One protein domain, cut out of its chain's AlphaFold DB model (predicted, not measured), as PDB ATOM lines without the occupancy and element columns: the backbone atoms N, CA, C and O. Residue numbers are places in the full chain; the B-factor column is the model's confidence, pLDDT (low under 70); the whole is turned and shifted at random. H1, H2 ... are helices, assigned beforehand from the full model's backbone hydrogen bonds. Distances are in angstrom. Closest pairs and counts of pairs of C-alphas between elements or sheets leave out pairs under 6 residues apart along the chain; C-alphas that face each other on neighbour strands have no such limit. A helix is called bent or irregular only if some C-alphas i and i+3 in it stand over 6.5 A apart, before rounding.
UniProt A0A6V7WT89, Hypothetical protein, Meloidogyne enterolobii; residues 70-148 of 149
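AT A GLANCE: This is residues 70 to 148 of the 149 residues of the protein "Hypothetical protein" of Meloidogyne enterolobii (UniProt A0A6V7WT89). A shorter helix, H1, folds back through a short link along the first part of a much longer helix, H2, and makes a lopsided helical hairpin. The rest of H2, from residue 122, sticks out past the hairpin as a long arm with nothing beside it. The printed part has 79 residues with two named helices, H1 then H2, and no named strand; its class is all helix. It is extended, with a radius of gyration of the C-alphas of 22.4 A, and its outline is a rod spanning 77 by 21 by 14 A.

IN THESE COORDINATES: H1 covers residues 70 to 89 and is 29.7 A long from its first C-alpha, at (347.767, 332.484, 204.642), to its last, at (349.357, 302.815, 206.027). H1 is irregular, but only just: C-alphas 70 and 73 are 6.52 A apart. H2 covers residues 98 to 146 and is 72.7 A long from first to last C-alpha, ending with C-alpha 146 at (369.809, 361.389, 185.035).

HOW THE PARTS SIT: H1 and H2 form a helical hairpin and run opposite ways. Their lines stand at a shallow tilt of 33 degrees, only just short of steep. They touch, with 19 pairs of C-alphas within 8 A, and H2 does so with residues 100 to 118 alone. Their closest C-alphas are those of Asp 82 and Ser 107, 5.3 A apart. Of the backbone O i to N i+4 pairs, 15 of 16 in H1 and 44 of 45 in H2 are within hydrogen-bond range.

THE WHOLE: The two C-alphas farthest apart are those of Thr 96 and Phe 148, at 77.5 A. Residues 122 to 148, of which 122 to 146 belong to H2, stand free; the body without them spans 38 by 15 by 12 A. The printed part has no cut, and the link from H1 to H2, 8 residues, is short. The mean pLDDT of the printed part is 75.6, and it is under 70 at residues 92 to 96 and 125 to 148.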
ATOM      1  N   GLY A  70     348.770 333.208 203.858       75.94
ATOM      2  CA  GLY A  70     347.767 332.484 204.642       75.94
ATOM      3  C   GLY A  70     347.541 331.044 204.173       75.94
ATOM      4  O   GLY A  70     347.303 330.167 205.001       75.94
ATOM      5  N   TYR A  71     347.663 330.771 202.870       79.06
ATOM      6  CA  TYR A  71     347.484 329.422 202.323       79.06
ATOM      7  C   TYR A  71     348.719 328.529 202.509       79.06
ATOM      8  O   TYR A  71     348.595 327.316 202.678       79.06
ATOM      9  N   LEU A  72     349.916 329.122 202.556       81.38
ATOM     10  CA  LEU A  72     351.183 328.412 202.733       81.38
ATOM     11  C   LEU A  72     351.237 327.483 203.972       81.38
ATOM     12  O   LEU A  72     351.604 326.320 203.807       81.38
ATOM     13  N   PRO A  73     350.870 327.914 205.199       84.00
ATOM     14  CA  PRO A  73     350.907 327.039 206.372       84.00
ATOM     15  C   PRO A  73     349.894 325.894 206.284       84.00
ATOM     16  O   PRO A  73     350.199 324.788 206.718       84.00
ATOM     17  N   ILE A  74     348.720 326.131 205.689       86.38
ATOM     18  CA  ILE A  74     347.701 325.092 205.473       86.38
ATOM     19  C   ILE A  74     348.259 324.012 204.542       86.38
ATOM     20  O   ILE A  74     348.122 322.822 204.816       86.38
ATOM     21  N   LEU A  75     348.965 324.434 203.493       85.62
ATOM     22  CA  LEU A  75     349.627 323.539 202.554       85.62
ATOM     23  C   LEU A  75     350.710 322.697 203.251       85.62
ATOM     24  O   LEU A  75     350.738 321.476 203.099       85.62
ATOM     25  N   PHE A  76     351.559 323.317 204.077       87.00
ATOM     26  CA  PHE A  76     352.576 322.593 204.851       87.00
ATOM     27  C   PHE A  76     351.974 321.569 205.816       87.00
ATOM     28  O   PHE A  76     352.475 320.448 205.907       87.00
ATOM     29  N   VAL A  77     350.900 321.930 206.521       91.44
ATOM     30  CA  VAL A  77     350.202 321.007 207.424       91.44
ATOM     31  C   VAL A  77     349.605 319.833 206.645       91.44
ATOM     32  O   VAL A  77     349.769 318.692 207.077       91.44
ATOM     33  N   GLY A  78     348.990 320.091 205.486       88.50
ATOM     34  CA  GLY A  78     348.480 319.051 204.587       88.50
ATOM     35  C   GLY A  78     349.575 318.078 204.149       88.50
ATOM     36  O   GLY A  78     349.476 316.882 204.404       88.50
ATOM     37  N   LEU A  79     350.691 318.599 203.622       87.31
ATOM     38  CA  LEU A  79     351.844 317.790 203.205       87.31
ATOM     39  C   LEU A  79     352.386 316.912 204.340       87.31
ATOM     40  O   LEU A  79     352.661 315.730 204.144       87.31
ATOM     41  N   ILE A  80     352.551 317.471 205.539       91.38
ATOM     42  CA  ILE A  80     353.077 316.720 206.685       91.38
ATOM     43  C   ILE A  80     352.091 315.622 207.105       91.38
ATOM     44  O   ILE A  80     352.503 314.480 207.327       91.38
ATOM     45  N   SER A  81     350.799 315.949 207.178       91.56
ATOM     46  CA  SER A  81     349.729 315.009 207.529       91.56
ATOM     47  C   SER A  81     349.655 313.835 206.551       91.56
ATOM     48  O   SER A  81     349.611 312.673 206.970       91.56
ATOM     49  N   ASP A  82     349.719 314.110 205.250       89.88
ATOM     50  CA  ASP A  82     349.667 313.074 204.222       89.88
ATOM     51  C   ASP A  82     350.944 312.228 204.173       89.88
ATOM     52  O   ASP A  82     350.875 311.003 204.056       89.88
ATOM     53  N   MET A  83     352.130 312.817 204.391       88.56
ATOM     54  CA  MET A  83     353.368 312.026 204.519       88.56
ATOM     55  C   MET A  83     353.295 311.032 205.683       88.56
ATOM     56  O   MET A  83     353.756 309.891 205.566       88.56
ATOM     57  N   ILE A  84     352.740 311.463 206.816       90.00
ATOM     58  CA  ILE A  84     352.575 310.622 208.005       90.00
ATOM     59  C   ILE A  84     351.558 309.516 207.726       90.00
ATOM     60  O   ILE A  84     351.838 308.351 208.018       90.00
ATOM     61  N   SER A  85     350.433 309.848 207.094       88.69
ATOM     62  CA  SER A  85     349.391 308.890 206.718       88.69
ATOM     63  C   SER A  85     349.928 307.810 205.776       88.69
ATOM     64  O   SER A  85     349.787 306.618 206.060       88.69
ATOM     65  N   ILE A  86     350.658 308.189 204.722       87.88
ATOM     66  CA  ILE A  86     351.308 307.235 203.812       87.88
ATOM     67  C   ILE A  86     352.300 306.346 204.569       87.88
ATOM     68  O   ILE A  86     352.304 305.131 204.368       87.88
ATOM     69  N   ARG A  87     353.119 306.902 205.474       87.25
ATOM     70  CA  ARG A  87     354.054 306.105 206.291       87.25
ATOM     71  C   ARG A  87     353.340 305.070 207.155       87.25
ATOM     72  O   ARG A  87     353.800 303.931 207.233       87.25
ATOM     73  N   VAL A  88     352.242 305.456 207.800       86.12
ATOM     74  CA  VAL A  88     351.483 304.581 208.703       86.12
ATOM     75  C   VAL A  88     350.773 303.474 207.922       86.12
ATOM     76  O   VAL A  88     350.882 302.302 208.287       86.12
ATOM     77  N   PHE A  89     350.104 303.803 206.815       82.88
ATOM     78  CA  PHE A  89     349.357 302.815 206.027       82.88
ATOM     79  C   PHE A  89     350.245 301.938 205.133       82.88
ATOM     80  O   PHE A  89     349.870 300.806 204.822       82.88
ATOM     81  N   SER A  90     351.444 302.404 204.772       80.12
ATOM     82  CA  SER A  90     352.435 301.614 204.025       80.12
ATOM     83  C   SER A  90     353.112 300.532 204.885       80.12
ATOM     84  O   SER A  90     353.717 299.593 204.360       80.12
ATOM     85  N   ALA A  91     352.977 300.597 206.216       83.12
ATOM     86  CA  ALA A  91     353.515 299.579 207.110       83.12
ATOM     87  C   ALA A  91     352.953 298.181 206.781       83.12
ATOM     88  O   ALA A  91     351.744 297.975 206.644       83.12
ATOM     89  N   LYS A  92     353.844 297.180 206.713       65.75
ATOM     90  CA  LYS A  92     353.537 295.799 206.283       65.75
ATOM     91  C   LYS A  92     352.394 295.142 207.077       65.75
ATOM     92  O   LYS A  92     351.687 294.299 206.539       65.75
ATOM     93  N   SER A  93     352.195 295.556 208.331       65.62
ATOM     94  CA  SER A  93     351.122 295.083 209.220       65.62
ATOM     95  C   SER A  93     349.736 295.653 208.875       65.62
ATOM     96  O   SER A  93     348.733 294.987 209.107       65.62
ATOM     97  N   MET A  94     349.670 296.853 208.291       64.94
ATOM     98  CA  MET A  94     348.423 297.568 207.999       64.94
ATOM     99  C   MET A  94     347.896 297.295 206.584       64.94
ATOM    100  O   MET A  94     346.691 297.380 206.362       64.94
ATOM    101  N   ARG A  95     348.756 296.907 205.635       64.94
ATOM    102  CA  ARG A  95     348.390 296.702 204.219       64.94
ATOM    103  C   ARG A  95     347.424 295.531 203.960       64.94
ATOM    104  O   ARG A  95     346.877 295.410 202.871       64.94
ATOM    105  N   THR A  96     347.213 294.654 204.938       69.94
ATOM    106  CA  THR A  96     346.337 293.474 204.823       69.94
ATOM    107  C   THR A  96     344.847 293.814 204.838       69.94
ATOM    108  O   THR A  96     344.045 293.018 204.355       69.94
ATOM    109  N   ARG A  97     344.452 294.985 205.357       80.56
ATOM    110  CA  ARG A  97     343.051 295.436 205.350       80.56
ATOM    111  C   ARG A  97     342.780 296.302 204.122       80.56
ATOM    112  O   ARG A  97     343.460 297.302 203.919       80.56
ATOM    113  N   GLN A  98     341.736 295.969 203.357       83.31
ATOM    114  CA  GLN A  98     341.310 296.739 202.174       83.31
ATOM    115  C   GLN A  98     341.093 298.226 202.495       83.31
ATOM    116  O   GLN A  98     341.508 299.089 201.732       83.31
ATOM    117  N   ILE A  99     340.536 298.529 203.671       85.31
ATOM    118  CA  ILE A  99     340.301 299.898 204.163       85.31
ATOM    119  C   ILE A  99     341.599 300.719 204.220       85.31
ATOM    120  O   ILE A  99     341.618 301.875 203.812       85.31
ATOM    121  N   ASN A 100     342.703 300.113 204.655       84.38
ATOM    122  CA  ASN A 100     343.988 300.804 204.758       84.38
ATOM    123  C   ASN A 100     344.610 301.065 203.380       84.38
ATOM    124  O   ASN A 100     345.368 302.015 203.221       84.38
ATOM    125  N   LEU A 101     344.270 300.255 202.372       83.56
ATOM    126  CA  LEU A 101     344.679 300.488 200.989       83.56
ATOM    127  C   LEU A 101     343.905 301.660 200.372       83.56
ATOM    128  O   LEU A 101     344.509 302.483 199.691       83.56
ATOM    129  N   TYR A 102     342.606 301.789 200.670       89.62
ATOM    130  CA  TYR A 102     341.819 302.969 200.290       89.62
ATOM    131  C   TYR A 102     342.348 304.248 200.949       89.62
ATOM    132  O   TYR A 102     342.534 305.251 200.267       89.62
ATOM    133  N   LEU A 103     342.656 304.201 202.249       88.62
ATOM    134  CA  LEU A 103     343.248 305.331 202.976       88.62
ATOM    135  C   LEU A 103     344.661 305.683 202.481       88.62
ATOM    136  O   LEU A 103     345.065 306.840 202.500       88.62
ATOM    137  N   LEU A 104     345.421 304.706 201.990       88.06
ATOM    138  CA  LEU A 104     346.702 304.975 201.344       88.06
ATOM    139  C   LEU A 104     346.513 305.661 199.982       88.06
ATOM    140  O   LEU A 104     347.220 306.618 199.683       88.06
ATOM    141  N   LEU A 105     345.545 305.213 199.174       89.44
ATOM    142  CA  LEU A 105     345.240 305.832 197.881       89.44
ATOM    143  C   LEU A 105     344.745 307.276 198.027       89.44
ATOM    144  O   LEU A 105     345.127 308.131 197.230       89.44
ATOM    145  N   ILE A 106     343.911 307.544 199.036       91.69
ATOM    146  CA  ILE A 106     343.374 308.888 199.266       91.69
ATOM    147  C   ILE A 106     344.497 309.856 199.643       91.69
ATOM    148  O   ILE A 106     344.639 310.887 199.003       91.69
ATOM    149  N   SER A 107     345.398 309.452 200.545       89.38
ATOM    150  CA  SER A 107     346.525 310.294 200.961       89.38
ATOM    151  C   SER A 107     347.554 310.516 199.841       89.38
ATOM    152  O   SER A 107     348.150 311.584 199.734       89.38
ATOM    153  N   ILE A 108     347.730 309.542 198.938       89.88
ATOM    154  CA  ILE A 108     348.527 309.739 197.715       89.88
ATOM    155  C   ILE A 108     347.861 310.766 196.789       89.88
ATOM    156  O   ILE A 108     348.548 311.578 196.174       89.88
ATOM    157  N   THR A 109     346.534 310.735 196.685       93.81
ATOM    158  CA  THR A 109     345.775 311.656 195.834       93.81
ATOM    159  C   THR A 109     345.806 313.081 196.395       93.81
ATOM    160  O   THR A 109     346.047 314.019 195.638       93.81
ATOM    161  N   ASP A 110     345.671 313.245 197.711       91.12
ATOM    162  CA  ASP A 110     345.801 314.542 198.386       91.12
ATOM    163  C   ASP A 110     347.215 315.122 198.212       91.12
ATOM    164  O   ASP A 110     347.367 316.299 197.881       91.12
ATOM    165  N   MET A 111     348.253 314.280 198.267       89.94
ATOM    166  CA  MET A 111     349.630 314.652 197.916       89.94
ATOM    167  C   MET A 111     349.781 315.173 196.483       89.94
ATOM    168  O   MET A 111     350.482 316.158 196.260       89.94
ATOM    169  N   LEU A 112     349.134 314.532 195.506       90.75
ATOM    170  CA  LEU A 112     349.140 314.968 194.105       90.75
ATOM    171  C   LEU A 112     348.464 316.336 193.935       90.75
ATOM    172  O   LEU A 112     348.998 317.197 193.237       90.75
ATOM    173  N   ILE A 113     347.332 316.557 194.605       90.75
ATOM    174  CA  ILE A 113     346.599 317.831 194.574       90.75
ATOM    175  C   ILE A 113     347.408 318.943 195.260       90.75
ATOM    176  O   ILE A 113     347.502 320.065 194.750       90.75
ATOM    177  N   LEU A 114     348.032 318.640 196.399       88.25
ATOM    178  CA  LEU A 114     348.918 319.563 197.110       88.25
ATOM    179  C   LEU A 114     350.152 319.912 196.268       88.25
ATOM    180  O   LEU A 114     350.567 321.069 196.227       88.25
ATOM    181  N   LEU A 115     350.713 318.948 195.534       87.38
ATOM    182  CA  LEU A 115     351.822 319.199 194.617       87.38
ATOM    183  C   LEU A 115     351.401 320.131 193.469       87.38
ATOM    184  O   LEU A 115     352.084 321.118 193.202       87.38
ATOM    185  N   ASP A 116     350.254 319.881 192.836       87.19
ATOM    186  CA  ASP A 116     349.746 320.709 191.734       87.19
ATOM    187  C   ASP A 116     349.474 322.158 192.173       87.19
ATOM    188  O   ASP A 116     349.882 323.135 191.527       87.19
ATOM    189  N   THR A 117     348.885 322.311 193.359       85.06
ATOM    190  CA  THR A 117     348.679 323.630 193.966       85.06
ATOM    191  C   THR A 117     349.997 324.313 194.324       85.06
ATOM    192  O   THR A 117     350.126 325.506 194.051       85.06
ATOM    193  N   THR A 118     351.016 323.607 194.840       83.50
ATOM    194  CA  THR A 118     352.342 324.220 195.081       83.50
ATOM    195  C   THR A 118     353.035 324.676 193.810       83.50
ATOM    196  O   THR A 118     353.638 325.749 193.817       83.50
ATOM    197  N   VAL A 119     352.952 323.915 192.717       83.50
ATOM    198  CA  VAL A 119     353.547 324.304 191.431       83.50
ATOM    199  C   VAL A 119     352.858 325.552 190.894       83.50
ATOM    200  O   VAL A 119     353.542 326.509 190.533       83.50
ATOM    201  N   SER A 120     351.526 325.593 190.935       81.94
ATOM    202  CA  SER A 120     350.740 326.771 190.556       81.94
ATOM    203  C   SER A 120     351.117 327.996 191.396       81.94
ATOM    204  O   SER A 120     351.357 329.081 190.863       81.94
ATOM    205  N   PHE A 121     351.257 327.815 192.712       76.00
ATOM    206  CA  PHE A 121     351.641 328.883 193.632       76.00
ATOM    207  C   PHE A 121     353.063 329.389 193.384       76.00
ATOM    208  O   PHE A 121     353.316 330.595 193.351       76.00
ATOM    209  N   THR A 122     353.989 328.455 193.171       74.44
ATOM    210  CA  THR A 122     355.391 328.752 192.886       74.44
ATOM    211  C   THR A 122     355.506 329.465 191.550       74.44
ATOM    212  O   THR A 122     356.189 330.475 191.486       74.44
ATOM    213  N   ALA A 123     354.793 329.031 190.509       74.38
ATOM    214  CA  ALA A 123     354.793 329.685 189.202       74.38
ATOM    215  C   ALA A 123     354.295 331.137 189.284       74.38
ATOM    216  O   ALA A 123     354.943 332.045 188.757       74.38
ATOM    217  N   VAL A 124     353.194 331.376 190.005       70.94
ATOM    218  CA  VAL A 124     352.668 332.729 190.235       70.94
ATOM    219  C   VAL A 124     353.678 333.575 191.021       70.94
ATOM    220  O   VAL A 124     354.028 334.671 190.586       70.94
ATOM    221  N   GLY A 125     354.214 333.061 192.132       65.12
ATOM    222  CA  GLY A 125     355.195 333.764 192.968       65.12
ATOM    223  C   GLY A 125     356.526 334.055 192.263       65.12
ATOM    224  O   GLY A 125     357.053 335.165 192.361       65.12
ATOM    225  N   PHE A 126     357.057 333.100 191.497       60.97
ATOM    226  CA  PHE A 126     358.304 333.255 190.742       60.97
ATOM    227  C   PHE A 126     358.151 334.278 189.612       60.97
ATOM    228  O   PHE A 126     359.067 335.065 189.368       60.97
ATOM    229  N   GLY A 127     356.974 334.343 188.978       62.44
ATOM    230  CA  GLY A 127     356.640 335.390 188.012       62.44
ATOM    231  C   GLY A 127     356.740 336.798 188.610       62.44
ATOM    232  O   GLY A 127     357.293 337.703 187.979       62.44
ATOM    233  N   TYR A 128     356.297 336.983 189.859       59.53
ATOM    234  CA  TYR A 128     356.463 338.254 190.575       59.53
ATOM    235  C   TYR A 128     357.925 338.564 190.912       59.53
ATOM    236  O   TYR A 128     358.331 339.719 190.780       59.53
ATOM    237  N   LEU A 129     358.728 337.566 191.297       60.72
ATOM    238  CA  LEU A 129     360.155 337.756 191.591       60.72
ATOM    239  C   LEU A 129     360.950 338.160 190.347       60.72
ATOM    240  O   LEU A 129     361.775 339.072 190.413       60.72
ATOM    241  N   ILE A 130     360.667 337.538 189.200       62.28
ATOM    242  CA  ILE A 130     361.288 337.906 187.925       62.28
ATOM    243  C   ILE A 130     360.894 339.343 187.562       62.28
ATOM    244  O   ILE A 130     361.771 340.161 187.288       62.28
ATOM    245  N   LYS A 131     359.603 339.699 187.649       60.59
ATOM    246  CA  LYS A 131     359.131 341.066 187.370       60.59
ATOM    247  C   LYS A 131     359.788 342.108 188.283       60.59
ATOM    248  O   LYS A 131     360.203 343.153 187.797       60.59
ATOM    249  N   TRP A 132     359.929 341.823 189.578       57.88
ATOM    250  CA  TRP A 132     360.613 342.708 190.527       57.88
ATOM    251  C   TRP A 132     362.100 342.868 190.218       57.88
ATOM    252  O   TRP A 132     362.602 343.989 190.254       57.88
ATOM    253  N   LYS A 133     362.796 341.782 189.868       62.09
ATOM    254  CA  LYS A 133     364.221 341.827 189.522       62.09
ATOM    255  C   LYS A 133     364.476 342.714 188.297       62.09
ATOM    256  O   LYS A 133     365.291 343.625 188.376       62.09
ATOM    257  N   TRP A 134     363.697 342.545 187.226       58.62
ATOM    258  CA  TRP A 134     363.791 343.398 186.031       58.62
ATOM    259  C   TRP A 134     363.429 344.872 186.305       58.62
ATOM    260  O   TRP A 134     364.025 345.781 185.728       58.62
ATOM    261  N   LEU A 135     362.477 345.139 187.206       56.22
ATOM    262  CA  LEU A 135     362.041 346.504 187.539       56.22
ATOM    263  C   LEU A 135     363.031 347.232 188.469       56.22
ATOM    264  O   LEU A 135     363.192 348.448 188.379       56.22
ATOM    265  N   VAL A 136     363.740 346.500 189.333       59.47
ATOM    266  CA  VAL A 136     364.842 347.035 190.150       59.47
ATOM    267  C   VAL A 136     366.066 347.341 189.283       59.47
ATOM    268  O   VAL A 136     366.675 348.400 189.435       59.47
ATOM    269  N   GLU A 137     366.391 346.463 188.336       56.91
ATOM    270  CA  GLU A 137     367.565 346.609 187.467       56.91
ATOM    271  C   GLU A 137     367.408 347.772 186.468       56.91
ATOM    272  O   GLU A 137     368.334 348.554 186.261       56.91
ATOM    273  N   THR A 138     366.196 348.004 185.957       56.00
ATOM    274  CA  THR A 138     365.895 349.161 185.088       56.00
ATOM    275  C   THR A 138     365.832 350.499 185.831       56.00
ATOM    276  O   THR A 138     366.151 351.536 185.246       56.00
ATOM    277  N   ARG A 139     365.487 350.517 187.130       50.94
ATOM    278  CA  ARG A 139     365.549 351.748 187.944       50.94
ATOM    279  C   ARG A 139     366.983 352.204 188.204       50.94
ATOM    280  O   ARG A 139     367.233 353.403 188.150       50.94
ATOM    281  N   GLN A 140     367.916 351.283 188.445       52.88
ATOM    282  CA  GLN A 140     369.333 351.617 188.663       52.88
ATOM    283  C   GLN A 140     369.949 352.316 187.438       52.88
ATOM    284  O   GLN A 140     370.642 353.320 187.581       52.88
ATOM    285  N   ILE A 141     369.615 351.855 186.228       56.62
ATOM    286  CA  ILE A 141     370.103 352.447 184.971       56.62
ATOM    287  C   ILE A 141     369.544 353.865 184.765       56.62
ATOM    288  O   ILE A 141     370.268 354.762 184.338       56.62
ATOM    289  N   ASN A 142     368.275 354.095 185.118       49.91
ATOM    290  CA  ASN A 142     367.627 355.393 184.922       49.91
ATOM    291  C   ASN A 142     368.166 356.475 185.882       49.91
ATOM    292  O   ASN A 142     368.357 357.617 185.477       49.91
ATOM    293  N   TYR A 143     368.496 356.115 187.131       52.84
ATOM    294  CA  TYR A 143     369.178 357.036 188.055       52.84
ATOM    295  C   TYR A 143     370.601 357.385 187.594       52.84
ATOM    296  O   TYR A 143     371.033 358.522 187.773       52.84
ATOM    297  N   PHE A 144     371.312 356.444 186.966       51.78
ATOM    298  CA  PHE A 144     372.656 356.693 186.442       51.78
ATOM    299  C   PHE A 144     372.644 357.632 185.223       51.78
ATOM    300  O   PHE A 144     373.526 358.474 185.086       51.78
ATOM    301  N   LEU A 145     371.619 357.537 184.369       50.00
ATOM    302  CA  LEU A 145     371.441 358.399 183.192       50.00
ATOM    303  C   LEU A 145     371.029 359.839 183.539       50.00
ATOM    304  O   LEU A 145     371.468 360.766 182.870       50.00
ATOM    305  N   ILE A 146     370.236 360.045 184.596       54.03
ATOM    306  CA  ILE A 146     369.809 361.389 185.035       54.03
ATOM    307  C   ILE A 146     370.959 362.176 185.684       54.03
ATOM    308  O   ILE A 146     370.980 363.397 185.608       54.03
ATOM    309  N   HIS A 147     371.931 361.501 186.304       47.62
ATOM    310  CA  HIS A 147     373.069 362.154 186.963       47.62
ATOM    311  C   HIS A 147     374.246 362.458 186.006       47.62
ATOM    312  O   HIS A 147     375.247 363.044 186.423       47.62
ATOM    313  N   PHE A 148     374.154 362.040 184.738       49.31
ATOM    314  CA  PHE A 148     375.190 362.226 183.711       49.31
ATOM    315  C   PHE A 148     374.783 363.170 182.564       49.31
ATOM    316  O   PHE A 148     375.547 363.313 181.608       49.31
TER     317      PHE A 148